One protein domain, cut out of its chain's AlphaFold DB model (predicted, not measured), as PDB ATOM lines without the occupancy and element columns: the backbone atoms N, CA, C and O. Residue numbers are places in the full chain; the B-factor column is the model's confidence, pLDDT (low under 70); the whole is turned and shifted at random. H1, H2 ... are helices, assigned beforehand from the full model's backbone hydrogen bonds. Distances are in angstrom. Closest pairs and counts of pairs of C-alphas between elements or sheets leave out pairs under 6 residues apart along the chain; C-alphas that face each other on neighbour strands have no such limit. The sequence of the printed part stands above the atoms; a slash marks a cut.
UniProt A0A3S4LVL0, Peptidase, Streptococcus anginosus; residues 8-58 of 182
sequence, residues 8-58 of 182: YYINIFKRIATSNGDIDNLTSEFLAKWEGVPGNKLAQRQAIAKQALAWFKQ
ATOM      1  N   TYR A   8      90.686 122.507 148.461       79.81
ATOM      2  CA  TYR A   8      91.282 121.686 147.410       79.81
ATOM      3  C   TYR A   8      92.651 121.132 147.813       79.81
ATOM      4  O   TYR A   8      92.866 119.918 147.788       79.81
ATOM      5  N   TYR A   9      93.554 122.014 148.238       78.12
ATOM      6  CA  TYR A   9      94.880 121.616 148.670       78.12
ATOM      7  C   TYR A   9      94.754 120.739 149.920       78.12
ATOM      8  O   TYR A   9      95.345 119.659 149.961       78.12
ATOM      9  N   ILE A  10      93.984 121.155 150.935       79.88
ATOM     10  CA  ILE A  10      93.872 120.423 152.213       79.88
ATOM     11  C   ILE A  10      93.482 118.957 151.973       79.88
ATOM     12  O   ILE A  10      94.030 118.046 152.600       79.88
ATOM     13  N   ASN A  11      92.561 118.718 151.040       85.12
ATOM     14  CA  ASN A  11      92.121 117.377 150.671       85.12
ATOM     15  C   ASN A  11      93.226 116.558 149.985       85.12
ATOM     16  O   ASN A  11      93.348 115.361 150.253       85.12
ATOM     17  N   ILE A  12      94.054 117.183 149.141       82.81
ATOM     18  CA  ILE A  12      95.217 116.531 148.518       82.81
ATOM     19  C   ILE A  12      96.228 116.117 149.584       82.81
ATOM     20  O   ILE A  12      96.629 114.953 149.613       82.81
ATOM     21  N   PHE A  13      96.596 117.031 150.485       82.56
ATOM     22  CA  PHE A  13      97.538 116.728 151.560       82.56
ATOM     23  C   PHE A  13      97.034 115.584 152.436       82.56
ATOM     24  O   PHE A  13      97.751 114.610 152.636       82.56
ATOM     25  N   LYS A  14      95.781 115.665 152.909       83.69
ATOM     26  CA  LYS A  14      95.185 114.625 153.756       83.69
ATOM     27  C   LYS A  14      95.198 113.266 153.069       83.69
ATOM     28  O   LYS A  14      95.610 112.301 153.698       83.69
ATOM     29  N   ARG A  15      94.813 113.194 151.787       88.31
ATOM     30  CA  ARG A  15      94.846 111.939 151.018       88.31
ATOM     31  C   ARG A  15      96.252 111.352 150.954       88.31
ATOM     32  O   ARG A  15      96.401 110.150 151.121       88.31
ATOM     33  N   ILE A  16      97.263 112.175 150.678       84.69
ATOM     34  CA  ILE A  16      98.652 111.710 150.569       84.69
ATOM     35  C   ILE A  16      99.170 111.263 151.941       84.69
ATOM     36  O   ILE A  16      99.732 110.179 152.053       84.69
ATOM     37  N   ALA A  17      98.936 112.062 152.983       80.81
ATOM     38  CA  ALA A  17      99.430 111.818 154.336       80.81
ATOM     39  C   ALA A  17      98.819 110.574 155.004       80.81
ATOM     40  O   ALA A  17      99.453 109.983 155.873       80.81
ATOM     41  N   THR A  18      97.604 110.175 154.618       84.50
ATOM     42  CA  THR A  18      96.936 108.971 155.141       84.50
ATOM     43  C   THR A  18      97.000 107.774 154.191       84.50
ATOM     44  O   THR A  18      96.440 106.720 154.494       84.50
ATOM     45  N   SER A  19      97.665 107.910 153.040       85.94
ATOM     46  CA  SER A  19      97.805 106.830 152.065       85.94
ATOM     47  C   SER A  19      98.849 105.802 152.504       85.94
ATOM     48  O   SER A  19      99.923 106.150 152.983       85.94
ATOM     49  N   ASN A  20      98.563 104.527 152.231       84.19
ATOM     50  CA  ASN A  20      99.528 103.424 152.316       84.19
ATOM     51  C   ASN A  20     100.102 103.050 150.934       84.19
ATOM     52  O   ASN A  20     100.603 101.943 150.745       84.19
ATOM     53  N   GLY A  21      99.949 103.939 149.950       83.19
ATOM     54  CA  GLY A  21     100.388 103.730 148.575       83.19
ATOM     55  C   GLY A  21     101.907 103.749 148.398       83.19
ATOM     56  O   GLY A  21     102.676 103.990 149.327       83.19
ATOM     57  N   ASP A  22     102.331 103.502 147.162       89.19
ATOM     58  CA  ASP A  22     103.742 103.517 146.788       89.19
ATOM     59  C   ASP A  22     104.383 104.904 146.997       89.19
ATOM     60  O   ASP A  22     103.851 105.931 146.573       89.19
ATOM     61  N   ILE A  23     105.552 104.922 147.641       85.12
ATOM     62  CA  ILE A  23     106.226 106.153 148.082       85.12
ATOM     63  C   ILE A  23     106.693 106.989 146.890       85.12
ATOM     64  O   ILE A  23     106.671 108.219 146.966       85.12
ATOM     65  N   ASP A  24     107.096 106.354 145.786       87.31
ATOM     66  CA  ASP A  24     107.576 107.074 144.608       87.31
ATOM     67  C   ASP A  24     106.441 107.858 143.954       87.31
ATOM     68  O   ASP A  24     106.597 109.049 143.654       87.31
ATOM     69  N   ASN A  25     105.280 107.216 143.831       90.19
ATOM     70  CA  ASN A  25     104.060 107.829 143.322       90.19
ATOM     71  C   ASN A  25     103.525 108.918 144.259       90.19
ATOM     72  O   ASN A  25     103.206 110.013 143.795       90.19
ATOM     73  N   LEU A  26     103.486 108.662 145.571       91.00
ATOM     74  CA  LEU A  26     103.033 109.644 146.562       91.00
ATOM     75  C   LEU A  26     103.935 110.880 146.603       91.00
ATOM     76  O   LEU A  26     103.436 112.001 146.678       91.00
ATOM     77  N   THR A  27     105.252 110.703 146.482       87.88
ATOM     78  CA  THR A  27     106.204 111.822 146.426       87.88
ATOM     79  C   THR A  27     106.014 112.643 145.153       87.88
ATOM     80  O   THR A  27     105.960 113.870 145.210       87.88
ATOM     81  N   SER A  28     105.870 111.982 144.000       89.19
ATOM     82  CA  SER A  28     105.604 112.672 142.735       89.19
ATOM     83  C   SER A  28     104.286 113.449 142.783       89.19
ATOM     84  O   SER A  28     104.207 114.584 142.310       89.19
ATOM     85  N   GLU A  29     103.248 112.860 143.375       89.19
ATOM     86  CA  GLU A  29     101.941 113.489 143.510       89.19
ATOM     87  C   GLU A  29     101.967 114.682 144.471       89.19
ATOM     88  O   GLU A  29     101.386 115.723 144.161       89.19
ATOM     89  N   PHE A  30     102.680 114.566 145.591       89.06
ATOM     90  CA  PHE A  30     102.881 115.659 146.539       89.06
ATOM     91  C   PHE A  30     103.564 116.858 145.873       89.06
ATOM     92  O   PHE A  30     103.097 117.990 145.992       89.06
ATOM     93  N   LEU A  31     104.615 116.610 145.088       87.94
ATOM     94  CA  LEU A  31     105.327 117.670 144.371       87.94
ATOM     95  C   LEU A  31     104.455 118.345 143.317       87.94
ATOM     96  O   LEU A  31     104.458 119.567 143.207       87.94
ATOM     97  N   ALA A  32     103.703 117.562 142.547       88.00
ATOM     98  CA  ALA A  32     102.897 118.090 141.458       88.00
ATOM     99  C   ALA A  32     101.633 118.813 141.944       88.00
ATOM    100  O   ALA A  32     101.278 119.852 141.395       88.00
ATOM    101  N   LYS A  33     100.936 118.259 142.943       85.00
ATOM    102  CA  LYS A  33      99.574 118.684 143.308       85.00
ATOM    103  C   LYS A  33      99.495 119.508 144.588       85.00
ATOM    104  O   LYS A  33      98.497 120.193 144.785       85.00
ATOM    105  N   TRP A  34     100.503 119.426 145.454       83.88
ATOM    106  CA  TRP A  34     100.537 120.182 146.705       83.88
ATOM    107  C   TRP A  34     101.631 121.256 146.700       83.88
ATOM    108  O   TRP A  34     101.316 122.416 146.928       83.88
ATOM    109  N   GLU A  35     102.886 120.922 146.368       84.62
ATOM    110  CA  GLU A  35     103.952 121.943 146.280       84.62
ATOM    111  C   GLU A  35     103.929 122.749 144.964       84.62
ATOM    112  O   GLU A  35     104.522 123.822 144.891       84.62
ATOM    113  N   GLY A  36     103.278 122.239 143.911       84.75
ATOM    114  CA  GLY A  36     103.204 122.901 142.601       84.75
ATOM    115  C   GLY A  36     104.521 122.911 141.810       84.75
ATOM    116  O   GLY A  36     104.686 123.720 140.900       84.75
ATOM    117  N   VAL A  37     105.464 122.019 142.129       87.81
ATOM    118  CA  VAL A  37     106.801 121.926 141.511       87.81
ATOM    119  C   VAL A  37     107.059 120.529 140.921       87.81
ATOM    120  O   VAL A  37     107.935 119.792 141.387       87.81
ATOM    121  N   PRO A  38     106.299 120.119 139.886       87.44
ATOM    122  CA  PRO A  38     106.393 118.773 139.329       87.44
ATOM    123  C   PRO A  38     107.819 118.447 138.858       87.44
ATOM    124  O   PRO A  38     108.476 119.243 138.190       87.44
ATOM    125  N   GLY A  39     108.313 117.261 139.225       77.38
ATOM    126  CA  GLY A  39     109.633 116.761 138.823       77.38
ATOM    127  C   GLY A  39     110.833 117.386 139.550       77.38
ATOM    128  O   GLY A  39     111.956 116.903 139.385       77.38
ATOM    129  N   ASN A  40     110.638 118.414 140.384       84.25
ATOM    130  CA  ASN A  40     111.743 119.088 141.065       84.25
ATOM    131  C   ASN A  40     112.478 118.141 142.024       84.25
ATOM    132  O   ASN A  40     111.951 117.765 143.070       84.25
ATOM    133  N   LYS A  41     113.721 117.786 141.669       84.56
ATOM    134  CA  LYS A  41     114.579 116.880 142.454       84.56
ATOM    135  C   LYS A  41     113.870 115.563 142.811       84.56
ATOM    136  O   LYS A  41     114.049 115.043 143.913       84.56
ATOM    137  N   LEU A  42     113.031 115.052 141.903       78.94
ATOM    138  CA  LEU A  42     112.117 113.940 142.178       78.94
ATOM    139  C   LEU A  42     112.846 112.725 142.763       78.94
ATOM    140  O   LEU A  42     112.477 112.257 143.835       78.94
ATOM    141  N   ALA A  43     113.936 112.293 142.124       70.19
ATOM    142  CA  ALA A  43     114.725 111.154 142.586       70.19
ATOM    143  C   ALA A  43     115.311 111.370 143.995       70.19
ATOM    144  O   ALA A  43     115.245 110.477 144.838       70.19
ATOM    145  N   GLN A  44     115.843 112.563 144.292       66.31
ATOM    146  CA  GLN A  44     116.382 112.867 145.623       66.31
ATOM    147  C   GLN A  44     115.279 112.901 146.683       66.31
ATOM    148  O   GLN A  44     115.462 112.398 147.787       66.31
ATOM    149  N   ARG A  45     114.119 113.476 146.359       76.56
ATOM    150  CA  ARG A  45     112.997 113.581 147.297       76.56
ATOM    151  C   ARG A  45     112.342 112.228 147.563       76.56
ATOM    152  O   ARG A  45     111.996 111.952 148.706       76.56
ATOM    153  N   GLN A  46     112.252 111.364 146.554       78.50
ATOM    154  CA  GLN A  46     111.822 109.973 146.711       78.50
ATOM    155  C   GLN A  46     112.780 109.194 147.617       78.50
ATOM    156  O   GLN A  46     112.339 108.483 148.520       78.50
ATOM    157  N   ALA A  47     114.093 109.382 147.437       64.44
ATOM    158  CA  ALA A  47     115.098 108.782 148.309       64.44
ATOM    159  C   ALA A  47     114.947 109.255 149.768       64.44
ATOM    160  O   ALA A  47     114.907 108.424 150.674       64.44
ATOM    161  N   ILE A  48     114.768 110.562 149.993       68.75
ATOM    162  CA  ILE A  48     114.545 111.139 151.330       68.75
ATOM    163  C   ILE A  48     113.232 110.632 151.951       68.75
ATOM    164  O   ILE A  48     113.200 110.315 153.138       68.75
ATOM    165  N   ALA A  49     112.153 110.513 151.173       72.31
ATOM    166  CA  ALA A  49     110.858 110.039 151.665       72.31
ATOM    167  C   ALA A  49     110.905 108.563 152.092       72.31
ATOM    168  O   ALA A  49     110.442 108.214 153.179       72.31
ATOM    169  N   LYS A  50     111.528 107.698 151.281       74.19
ATOM    170  CA  LYS A  50     111.781 106.287 151.627       74.19
ATOM    171  C   LYS A  50     112.623 106.168 152.893       74.19
ATOM    172  O   LYS A  50     112.328 105.353 153.765       74.19
ATOM    173  N   GLN A  51     113.634 107.020 153.005       61.19
ATOM    174  CA  GLN A  51     114.513 107.095 154.159       61.19
ATOM    175  C   GLN A  51     113.761 107.522 155.431       61.19
ATOM    176  O   GLN A  51     113.869 106.856 156.461       61.19
ATOM    177  N   ALA A  52     112.952 108.579 155.368       63.28
ATOM    178  CA  ALA A  52     112.127 109.025 156.489       63.28
ATOM    179  C   ALA A  52     111.125 107.942 156.919       63.28
ATOM    180  O   ALA A  52     110.971 107.681 158.110       63.28
ATOM    181  N   LEU A  53     110.494 107.250 155.962       67.69
ATOM    182  CA  LEU A  53     109.586 106.151 156.280       67.69
ATOM    183  C   LEU A  53     110.308 104.993 156.977       67.69
ATOM    184  O   LEU A  53     109.774 104.435 157.934       67.69
ATOM    185  N   ALA A  54     111.509 104.633 156.519       60.72
ATOM    186  CA  ALA A  54     112.318 103.610 157.170       60.72
ATOM    187  C   ALA A  54     112.637 103.986 158.625       60.72
ATOM    188  O   ALA A  54     112.564 103.122 159.491       60.72
ATOM    189  N   TRP A  55     112.908 105.269 158.899       52.28
ATOM    190  CA  TRP A  55     113.126 105.792 160.250       52.28
ATOM    191  C   TRP A  55     111.876 105.728 161.129       52.28
ATOM    192  O   TRP A  55     111.937 105.213 162.238       52.28
ATOM    193  N   PHE A  56     110.720 106.178 160.637       59.56
ATOM    194  CA  PHE A  56     109.476 106.122 161.416       59.56
ATOM    195  C   PHE A  56     108.982 104.695 161.671       59.56
ATOM    196  O   PHE A  56     108.269 104.454 162.640       59.56
ATOM    197  N   LYS A  57     109.367 103.745 160.815       62.16
ATOM    198  CA  LYS A  57     109.116 102.315 161.023       62.16
ATOM    199  C   LYS A  57     110.126 101.657 161.963       62.16
ATOM    200  O   LYS A  57     109.945 100.483 162.281       62.16
ATOM    201  N   GLN A  58     111.165 102.366 162.411       48.56
ATOM    202  CA  GLN A  58     112.039 101.831 163.445       48.56
ATOM    203  C   GLN A  58     111.237 101.712 164.747       48.56
ATOM    204  O   GLN A  58     110.671 102.708 165.204       48.56
TER     205      GLN A  58
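This is residues 8 to 58 of the 182 residues of the protein "Peptidase" of Streptococcus anginosus (UniProt A0A3S4LVL0). H1 and H2 lie side by side as a helical hairpin, and the longest helix, H3, packs steeply on H2 near where H2 begins, apart from H1. The printed part has 51 residues, with three named helices in the order H1, H2, H3 and no named strand; its class is all helix. It is compact, with a radius of gyration of the C-alphas of 10.8 A and spans of 33 by 23 by 13 A.

Start at H3, residues 42 to 56, which touches H2, residues 23 to 33; their closest C-alphas, of Gln 46 and Asp 24, are 5.6 A apart. They run opposite ways at a steep tilt of 58 degrees. H2 also touches H1, residues 8 to 17, closest at the C-alphas of Leu 26 and Ile 16, 6.3 A. This hairpin has a shallow tilt of 11 degrees, opposite ways. H1 and H3 are apart. In H1, H2 and H3 every O i to N i+4 pair is within hydrogen-bond range.

Find C-alpha 42 at (112.117, 113.940, 142.178); H3 runs 20.9 A to C-alpha 56 at (109.476, 106.122, 161.416). H2 measures 15.0 A and H1 14.6 A, from C-alpha 8 at (91.282, 121.686, 147.410).

The C-alphas farthest apart, of Tyr 8 and Gln 58, are 32.9 A apart. The printed part has no cut and no long link. Look for pLDDT under 70 at residues 44, 47 to 48 and 51 to 58.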